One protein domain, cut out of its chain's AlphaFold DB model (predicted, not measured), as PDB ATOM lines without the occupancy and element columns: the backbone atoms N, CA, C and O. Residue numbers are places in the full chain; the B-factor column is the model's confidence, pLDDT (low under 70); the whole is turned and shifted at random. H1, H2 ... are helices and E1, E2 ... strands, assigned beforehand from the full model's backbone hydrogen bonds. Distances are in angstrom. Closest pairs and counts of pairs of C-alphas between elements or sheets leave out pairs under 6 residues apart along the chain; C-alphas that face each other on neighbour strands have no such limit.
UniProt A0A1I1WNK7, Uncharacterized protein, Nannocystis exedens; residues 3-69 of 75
ATOM      1  N   TYR A   3      83.878  16.645 -22.563       71.75
ATOM      2  CA  TYR A   3      85.146  17.330 -22.773       71.75
ATOM      3  C   TYR A   3      86.269  16.486 -22.190       71.75
ATOM      4  O   TYR A   3      86.127  15.904 -21.110       71.75
ATOM      5  N   HIS A   4      87.396  16.453 -22.892       76.69
ATOM      6  CA  HIS A   4      88.619  15.850 -22.388       76.69
ATOM      7  C   HIS A   4      89.627  16.942 -22.070       76.69
ATOM      8  O   HIS A   4      89.938  17.775 -22.918       76.69
ATOM      9  N   CYS A   5      90.176  16.921 -20.860       77.75
ATOM     10  CA  CYS A   5      91.337  17.748 -20.562       77.75
ATOM     11  C   CYS A   5      92.582  17.139 -21.224       77.75
ATOM     12  O   CYS A   5      92.991  16.040 -20.854       77.75
ATOM     13  N   SER A   6      93.232  17.858 -22.135       76.31
ATOM     14  CA  SER A   6      94.439  17.403 -22.848       76.31
ATOM     15  C   SER A   6      95.640  17.124 -21.937       76.31
ATOM     16  O   SER A   6      96.558  16.406 -22.321       76.31
ATOM     17  N   ARG A   7      95.638  17.668 -20.712       76.38
ATOM     18  CA  ARG A   7      96.757  17.553 -19.768       76.38
ATOM     19  C   ARG A   7      96.651  16.367 -18.813       76.38
ATOM     20  O   ARG A   7      97.666  15.788 -18.448       76.38
ATOM     21  N   CYS A   8      95.445  16.041 -18.352       79.75
ATOM     22  CA  CYS A   8      95.228  14.957 -17.382       79.75
ATOM     23  C   CYS A   8      94.252  13.880 -17.870       79.75
ATOM     24  O   CYS A   8      93.939  12.963 -17.116       79.75
ATOM     25  N   HIS A   9      93.756  14.010 -19.105       80.50
ATOM     26  CA  HIS A   9      92.783  13.127 -19.756       80.50
ATOM     27  C   HIS A   9      91.486  12.894 -18.967       80.50
ATOM     28  O   HIS A   9      90.720  11.981 -19.271       80.50
ATOM     29  N   TYR A  10      91.204  13.738 -17.974       78.50
ATOM     30  CA  TYR A  10      89.969  13.682 -17.208       78.50
ATOM     31  C   TYR A  10      88.771  14.022 -18.100       78.50
ATOM     32  O   TYR A  10      88.836  14.971 -18.887       78.50
ATOM     33  N   VAL A  11      87.696  13.242 -17.968       75.75
ATOM     34  CA  VAL A  11      86.456  13.414 -18.732       75.75
ATOM     35  C   VAL A  11      85.496  14.273 -17.925       75.75
ATOM     36  O   VAL A  11      85.135  13.923 -16.801       75.75
ATOM     37  N   LEU A  12      85.078  15.394 -18.500       74.69
ATOM     38  CA  LEU A  12      84.066  16.266 -17.925       74.69
ATOM     39  C   LEU A  12      82.782  16.164 -18.741       74.69
ATOM     40  O   LEU A  12      82.811  16.235 -19.967       74.69
ATOM     41  N   THR A  13      81.650  16.064 -18.055       71.06
ATOM     42  CA  THR A  13      80.328  16.112 -18.681       71.06
ATOM     43  C   THR A  13      79.659  17.409 -18.251       71.06
ATOM     44  O   THR A  13      79.166  17.496 -17.129       71.06
ATOM     45  N   ALA A  14      79.667  18.425 -19.116       65.44
ATOM     46  CA  ALA A  14      79.018  19.708 -18.839       65.44
ATOM     47  C   ALA A  14      77.678  19.818 -19.598       65.44
ATOM     48  O   ALA A  14      77.572  19.321 -20.732       65.44
ATOM     49  N   PRO A  15      76.634  20.424 -18.997       53.38
ATOM     50  CA  PRO A  15      75.372  20.683 -19.681       53.38
ATOM     51  C   PRO A  15      75.578  21.697 -20.817       53.38
ATOM     52  O   PRO A  15      76.292  22.686 -20.661       53.38
ATOM     53  N   ALA A  16      74.965  21.419 -21.973       46.78
ATOM     54  CA  ALA A  16      75.004  22.296 -23.144       46.78
ATOM     55  C   ALA A  16      74.319  23.627 -22.794       46.78
ATOM     56  O   ALA A  16      73.146  23.617 -22.423       46.78
ATOM     57  N   GLY A  17      75.051  24.741 -22.857       46.16
ATOM     58  CA  GLY A  17      74.557  26.056 -22.417       46.16
ATOM     59  C   GLY A  17      75.492  26.832 -21.486       46.16
ATOM     60  O   GLY A  17      75.190  27.972 -21.156       46.16
ATOM     61  N   THR A  18      76.634  26.262 -21.098       51.84
ATOM     62  CA  THR A  18      77.728  27.002 -20.427       51.84
ATOM     63  C   THR A  18      78.755  27.558 -21.419       51.84
ATOM     64  O   THR A  18      79.795  28.065 -21.024       51.84
ATOM     65  N   ASP A  19      78.448  27.502 -22.716       51.38
ATOM     66  CA  ASP A  19      79.317  27.977 -23.797       51.38
ATOM     67  C   ASP A  19      79.198  29.503 -24.035       51.38
ATOM     68  O   ASP A  19      79.829  30.034 -24.946       51.38
ATOM     69  N   GLY A  20      78.360  30.210 -23.259       43.00
ATOM     70  CA  GLY A  20      77.925  31.584 -23.557       43.00
ATOM     71  C   GLY A  20      78.257  32.669 -22.530       43.00
ATOM     72  O   GLY A  20      77.959  33.827 -22.799       43.00
ATOM     73  N   ASP A  21      78.859  32.344 -21.387       39.47
ATOM     74  CA  ASP A  21      79.175  33.348 -20.364       39.47
ATOM     75  C   ASP A  21      80.590  33.124 -19.846       39.47
ATOM     76  O   ASP A  21      80.770  32.304 -18.958       39.47
ATOM     77  N   GLY A  22      81.569  33.773 -20.497       43.75
ATOM     78  CA  GLY A  22      82.905  34.206 -20.033       43.75
ATOM     79  C   GLY A  22      83.659  33.476 -18.908       43.75
ATOM     80  O   GLY A  22      84.554  34.072 -18.318       43.75
ATOM     81  N   GLY A  23      83.319  32.238 -18.577       45.31
ATOM     82  CA  GLY A  23      83.875  31.470 -17.481       45.31
ATOM     83  C   GLY A  23      84.920  30.530 -18.037       45.31
ATOM     84  O   GLY A  23      84.587  29.572 -18.732       45.31
ATOM     85  N   GLU A  24      86.183  30.820 -17.743       53.12
ATOM     86  CA  GLU A  24      87.316  29.929 -17.974       53.12
ATOM     87  C   GLU A  24      86.938  28.484 -17.604       53.12
ATOM     88  O   GLU A  24      86.719  28.143 -16.439       53.12
ATOM     89  N   LEU A  25      86.801  27.626 -18.620       61.44
ATOM     90  CA  LEU A  25      86.513  26.205 -18.463       61.44
ATOM     91  C   LEU A  25      87.764  25.521 -17.901       61.44
ATOM     92  O   LEU A  25      88.540  24.901 -18.621       61.44
ATOM     93  N   GLN A  26      87.976  25.650 -16.595       67.75
ATOM     94  CA  GLN A  26      89.097  25.038 -15.893       67.75
ATOM     95  C   GLN A  26      88.832  23.563 -15.632       67.75
ATOM     96  O   GLN A  26      87.779  23.164 -15.128       67.75
ATOM     97  N   CYS A  27      89.832  22.720 -15.888       69.88
ATOM     98  CA  CYS A  27      89.750  21.339 -15.429       69.88
ATOM     99  C   CYS A  27      89.739  21.294 -13.883       69.88
ATOM    100  O   CYS A  27      90.706  21.743 -13.268       69.88
ATOM    101  N   PRO A  28      88.749  20.664 -13.218       69.62
ATOM    102  CA  PRO A  28      88.659  20.637 -11.755       69.62
ATOM    103  C   PRO A  28      89.797  19.845 -11.101       69.62
ATOM    104  O   PRO A  28      90.024  19.967  -9.900       69.62
ATOM    105  N   ARG A  29      90.519  19.020 -11.876       71.75
ATOM    106  CA  ARG A  29      91.664  18.249 -11.384       71.75
ATOM    107  C   ARG A  29      92.996  18.962 -11.535       71.75
ATOM    108  O   ARG A  29      93.729  19.069 -10.560       71.75
ATOM    109  N   CYS A  30      93.341  19.398 -12.742       75.69
ATOM    110  CA  CYS A  30      94.657  19.982 -13.013       75.69
ATOM    111  C   CYS A  30      94.649  21.511 -13.093       75.69
ATOM    112  O   CYS A  30      95.719  22.091 -13.252       75.69
ATOM    113  N   LYS A  31      93.469  22.142 -12.996       69.56
ATOM    114  CA  LYS A  31      93.260  23.591 -13.131       69.56
ATOM    115  C   LYS A  31      93.902  24.168 -14.394       69.56
ATOM    116  O   LYS A  31      94.438  25.265 -14.392       69.56
ATOM    117  N   ALA A  32      93.924  23.382 -15.469       67.19
ATOM    118  CA  ALA A  32      94.374  23.880 -16.756       67.19
ATOM    119  C   ALA A  32      93.271  24.764 -17.349       67.19
ATOM    120  O   ALA A  32      92.162  24.273 -17.558       67.19
ATOM    121  N   GLU A  33      93.610  26.031 -17.602       58.22
ATOM    122  CA  GLU A  33      92.774  27.058 -18.253       58.22
ATOM    123  C   GLU A  33      92.628  26.823 -19.770       58.22
ATOM    124  O   GLU A  33      91.705  27.308 -20.413       58.22
ATOM    125  N   ALA A  34      93.563  26.070 -20.362       58.12
ATOM    126  CA  ALA A  34      93.645  25.820 -21.797       58.12
ATOM    127  C   ALA A  34      93.745  24.315 -22.085       58.12
ATOM    128  O   ALA A  34      94.545  23.605 -21.467       58.12
ATOM    129  N   GLY A  35      92.949  23.836 -23.048       56.69
ATOM    130  CA  GLY A  35      93.023  22.462 -23.557       56.69
ATOM    131  C   GLY A  35      91.876  21.534 -23.152       56.69
ATOM    132  O   GLY A  35      92.095  20.330 -23.028       56.69
ATOM    133  N   LEU A  36      90.665  22.055 -22.926       63.28
ATOM    134  CA  LEU A  36      89.474  21.204 -22.950       63.28
ATOM    135  C   LEU A  36      89.053  21.009 -24.400       63.28
ATOM    136  O   LEU A  36      88.499  21.911 -25.023       63.28
ATOM    137  N   GLU A  37      89.326  19.824 -24.931       62.31
ATOM    138  CA  GLU A  37      88.897  19.471 -26.275       62.31
ATOM    139  C   GLU A  37      87.444  18.978 -26.206       62.31
ATOM    140  O   GLU A  37      87.163  18.009 -25.480       62.31
ATOM    141  N   PRO A  38      86.494  19.632 -26.900       65.94
ATOM    142  CA  PRO A  38      85.134  19.132 -26.986       65.94
ATOM    143  C   PRO A  38      85.138  17.816 -27.759       65.94
ATOM    144  O   PRO A  38      85.552  17.743 -28.916       65.94
ATOM    145  N   GLN A  39      84.629  16.761 -27.134       65.88
ATOM    146  CA  GLN A  39      84.431  15.490 -27.808       65.88
ATOM    147  C   GLN A  39      83.186  15.613 -28.695       65.88
ATOM    148  O   GLN A  39      82.049  15.443 -28.250       65.88
ATOM    149  N   HIS A  40      83.386  15.959 -29.965       66.44
ATOM    150  CA  HIS A  40      82.322  15.891 -30.958       66.44
ATOM    151  C   HIS A  40      82.125  14.439 -31.385       66.44
ATOM    152  O   HIS A  40      82.932  13.859 -32.111       66.44
ATOM    153  N   ALA A  41      81.025  13.843 -30.927       70.94
ATOM    154  CA  ALA A  41      80.571  12.578 -31.475       70.94
ATOM    155  C   ALA A  41      80.288  12.767 -32.973       70.94
ATOM    156  O   ALA A  41      79.541  13.664 -33.363       70.94
ATOM    157  N   THR A  42      80.884  11.920 -33.814       77.12
ATOM    158  CA  THR A  42      80.663  11.961 -35.264       77.12
ATOM    159  C   THR A  42      79.163  11.870 -35.556       77.12
ATOM    160  O   THR A  42      78.539  10.890 -35.120       77.12
ATOM    161  N   PRO A  43      78.576  12.838 -36.280       80.31
ATOM    162  CA  PRO A  43      77.145  12.849 -36.529       80.31
ATOM    163  C   PRO A  43      76.746  11.617 -37.342       80.31
ATOM    164  O   PRO A  43      77.457  11.186 -38.251       80.31
ATOM    165  N   LEU A  44      75.585  11.049 -37.018       89.81
ATOM    166  CA  LEU A  44      75.045   9.842 -37.648       89.81
ATOM    167  C   LEU A  44      75.098   9.848 -39.194       89.81
ATOM    168  O   LEU A  44      75.567   8.850 -39.744       89.81
ATOM    169  N   PRO A  45      74.729  10.932 -39.916       90.19
ATOM    170  CA  PRO A  45      74.840  10.958 -41.379       90.19
ATOM    171  C   PRO A  45      76.274  10.753 -41.891       90.19
ATOM    172  O   PRO A  45      76.474  10.068 -42.890       90.19
ATOM    173  N   MET A  46      77.283  11.272 -41.184       91.31
ATOM    174  CA  MET A  46      78.689  11.101 -41.565       91.31
ATOM    175  C   MET A  46      79.138   9.643 -41.405       91.31
ATOM    176  O   MET A  46      79.868   9.124 -42.249       91.31
ATOM    177  N   LYS A  47      78.653   8.951 -40.364       90.25
ATOM    178  CA  LYS A  47      78.933   7.521 -40.159       90.25
ATOM    179  C   LYS A  47      78.321   6.669 -41.273       90.25
ATOM    180  O   LYS A  47      78.987   5.771 -41.780       90.25
ATOM    181  N   LEU A  48      77.083   6.968 -41.676       95.31
ATOM    182  CA  LEU A  48      76.410   6.269 -42.778       95.31
ATOM    183  C   LEU A  48      77.121   6.497 -44.115       95.31
ATOM    184  O   LEU A  48      77.320   5.548 -44.870       95.31
ATOM    185  N   PHE A  49      77.555   7.729 -44.382       94.38
ATOM    186  CA  PHE A  49      78.323   8.050 -45.582       94.38
ATOM    187  C   PHE A  49      79.646   7.274 -45.641       94.38
ATOM    188  O   PHE A  49      79.951   6.645 -46.653       94.38
ATOM    189  N   ALA A  50      80.403   7.248 -44.540       94.06
ATOM    190  CA  ALA A  50      81.641   6.479 -44.458       94.06
ATOM    191  C   ALA A  50      81.405   4.971 -44.655       94.06
ATOM    192  O   ALA A  50      82.163   4.319 -45.371       94.06
ATOM    193  N   ALA A  51      80.333   4.423 -44.074       95.12
ATOM    194  CA  ALA A  51      79.961   3.023 -44.272       95.12
ATOM    195  C   ALA A  51      79.640   2.717 -45.743       95.12
ATOM    196  O   ALA A  51      80.101   1.706 -46.271       95.12
ATOM    197  N   PHE A  52      78.910   3.608 -46.422       95.94
ATOM    198  CA  PHE A  52      78.604   3.468 -47.845       95.94
ATOM    199  C   PHE A  52      79.868   3.479 -48.715       95.94
ATOM    200  O   PHE A  52      80.019   2.616 -49.576       95.94
ATOM    201  N   LEU A  53      80.798   4.407 -48.461       96.19
ATOM    202  CA  LEU A  53      82.083   4.454 -49.166       96.19
ATOM    203  C   LEU A  53      82.928   3.197 -48.930       96.19
ATOM    204  O   LEU A  53      83.549   2.686 -49.858       96.19
ATOM    205  N   GLY A  54      82.943   2.678 -47.702       95.50
ATOM    206  CA  GLY A  54      83.616   1.415 -47.405       95.50
ATOM    207  C   GLY A  54      83.019   0.254 -48.203       95.50
ATOM    208  O   GLY A  54      83.753  -0.515 -48.821       95.50
ATOM    209  N   LEU A  55      81.687   0.161 -48.248       95.19
ATOM    210  CA  LEU A  55      80.983  -0.896 -48.972       95.19
ATOM    211  C   LEU A  55      81.214  -0.820 -50.487       95.19
ATOM    212  O   LEU A  55      81.443  -1.848 -51.125       95.19
ATOM    213  N   SER A  56      81.179   0.385 -51.064       93.88
ATOM    214  CA  SER A  56      81.403   0.579 -52.499       93.88
ATOM    215  C   SER A  56      82.829   0.211 -52.899       93.88
ATOM    216  O   SER A  56      83.026  -0.441 -53.922       93.88
ATOM    217  N   LEU A  57      83.818   0.540 -52.068       96.50
ATOM    218  CA  LEU A  57      85.213   0.190 -52.319       96.50
ATOM    219  C   LEU A  57      85.432  -1.328 -52.266       96.50
ATOM    220  O   LEU A  57      86.083  -1.881 -53.150       96.50
ATOM    221  N   VAL A  58      84.821  -2.019 -51.297       94.62
ATOM    222  CA  VAL A  58      84.832  -3.492 -51.236       94.62
ATOM    223  C   VAL A  58      84.182  -4.100 -52.479       94.62
ATOM    224  O   VAL A  58      84.742  -5.029 -53.059       94.62
ATOM    225  N   ALA A  59      83.041  -3.565 -52.924       93.31
ATOM    226  CA  ALA A  59      82.372  -4.034 -54.134       93.31
ATOM    227  C   ALA A  59      83.248  -3.847 -55.383       93.31
ATOM    228  O   ALA A  59      83.390  -4.780 -56.166       93.31
ATOM    229  N   VAL A  60      83.900  -2.689 -55.536       94.62
ATOM    230  CA  VAL A  60      84.824  -2.419 -56.651       94.62
ATOM    231  C   VAL A  60      85.992  -3.404 -56.650       94.62
ATOM    232  O   VAL A  60      86.303  -3.980 -57.691       94.62
ATOM    233  N   VAL A  61      86.612  -3.648 -55.490       91.19
ATOM    234  CA  VAL A  61      87.700  -4.630 -55.364       91.19
ATOM    235  C   VAL A  61      87.207  -6.039 -55.699       91.19
ATOM    236  O   VAL A  61      87.871  -6.746 -56.453       91.19
ATOM    237  N   ALA A  62      86.032  -6.444 -55.214       89.12
ATOM    238  CA  ALA A  62      85.449  -7.747 -55.528       89.12
ATOM    239  C   ALA A  62      85.149  -7.900 -57.029       89.12
ATOM    240  O   ALA A  62      85.492  -8.922 -57.624       89.12
ATOM    241  N   SER A  63      84.569  -6.879 -57.664       86.00
ATOM    242  CA  SER A  63      84.312  -6.864 -59.107       86.00
ATOM    243  C   SER A  63      85.603  -6.922 -59.922       86.00
ATOM    244  O   SER A  63      85.651  -7.642 -60.918       86.00
ATOM    245  N   LEU A  64      86.657  -6.223 -59.488       86.75
ATOM    246  CA  LEU A  64      87.985  -6.317 -60.095       86.75
ATOM    247  C   LEU A  64      88.525  -7.743 -59.988       86.75
ATOM    248  O   LEU A  64      88.836  -8.334 -61.013       86.75
ATOM    249  N   VAL A  65      88.557  -8.332 -58.790       83.56
ATOM    250  CA  VAL A  65      89.042  -9.709 -58.573       83.56
ATOM    251  C   VAL A  65      88.290 -10.718 -59.447       83.56
ATOM    252  O   VAL A  65      88.922 -11.553 -60.087       83.56
ATOM    253  N   MET A  66      86.962 -10.606 -59.538       77.81
ATOM    254  CA  MET A  66      86.147 -11.473 -60.399       77.81
ATOM    255  C   MET A  66      86.398 -11.236 -61.895       77.81
ATOM    256  O   MET A  66      86.262 -12.163 -62.686       77.81
ATOM    257  N   SER A  67      86.797 -10.024 -62.289       73.62
ATOM    258  CA  SER A  67      87.092  -9.682 -63.687       73.62
ATOM    259  C   SER A  67      88.494 -10.106 -64.137       73.62
ATOM    260  O   SER A  67      88.716 -10.261 -65.334       73.62
ATOM    261  N   VAL A  68      89.443 -10.307 -63.211       68.56
ATOM    262  CA  VAL A  68      90.805 -10.787 -63.535       68.56
ATOM    263  C   VAL A  68      90.892 -12.324 -63.535       68.56
ATOM    264  O   VAL A  68      91.946 -12.869 -63.842       68.56
ATOM    265  N   ALA A  69      89.808 -13.051 -63.252       60.09
ATOM    266  CA  ALA A  69      89.769 -14.502 -63.431       60.09
ATOM    267  C   ALA A  69      89.521 -14.858 -64.917       60.09
ATOM    268  O   ALA A  69      88.415 -14.636 -65.415       60.09
TER     269      ALA A  69
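AT A GLANCE: This is residues 3 to 69 of the 75 residues of an uncharacterized protein of Nannocystis exedens (UniProt A0A1I1WNK7). What shape do these coordinates make? Going along the printed part from its first residue, a small head of three short strands, E1, E2 and E3, with a long loop comes first, and one long straight helix, H1, sticks out from it like a handle. Residues 41 to 69, of which 44 to 67 belong to H1, stand free, and this arm makes most of the length. What are its parts and its size? The printed part has 67 residues with three named strands and one named helix, in the order E1, E2, E3, H1; the class is mixed, helices and strands, and the sheet runs E2, E1, E3, antiparallel throughout. The whole is extended, a rod spanning 64 by 24 by 15 A, with a radius of gyration of the C-alphas of 21.2 A.

IN THESE COORDINATES: Where do the strands lie? E1 is residues 3 to 5, 6.6 A from first to last C-alpha, and begins at C-alpha 3, (85.146, 17.330, -22.773). E2 is residues 11 to 13, 6.7 A long, and E3 is residues 36 to 39, 9.0 A long. Where does the helix lie? H1 is residues 44 to 67, 34.7 A from C-alpha 44 at (75.045, 9.842, -37.648) to C-alpha 67 at (87.092, -9.682, -63.687).

HOW THE PARTS SIT: How do E1 and E2 pair? They form an antiparallel hairpin, with 146 degrees between their directions. N 3 and O 12 are 2.8 A apart and N 12 and O 3 are 2.9 A apart, within hydrogen-bond range. How does E3 join the sheet? It is the antiparallel neighbour of E1, at 143 degrees, with N 37 and O 4 2.9 A apart, within hydrogen-bond range; the C-alphas of Tyr 3 and Pro 38 face each other at 4.6 A. E2 and E3 are the edge strands, apart from each other. Where does H1 stand? It is not on the sheet, with 0 pairs of C-alphas within 10 A, and it is apart from E1 and E2. Every O i to N i+4 pair in H1 is within hydrogen-bond range.

THE WHOLE: How far does it reach? The two C-alphas farthest apart, those of Gly 22 and Ala 69, are 65.6 A apart. Is the backbone continuous, and which link is long? The printed part has no cut. The link from E2 to E3 is long, with 22 residues, of which 15 to 22 stand free; those from E1 to E2 and from E3 to H1 are tight. Where is confidence low? The mean pLDDT of the printed part is 74.2; residues 14 to 28, 31 to 40 and 68 to 69 are under 70, while H1 has a mean of 91.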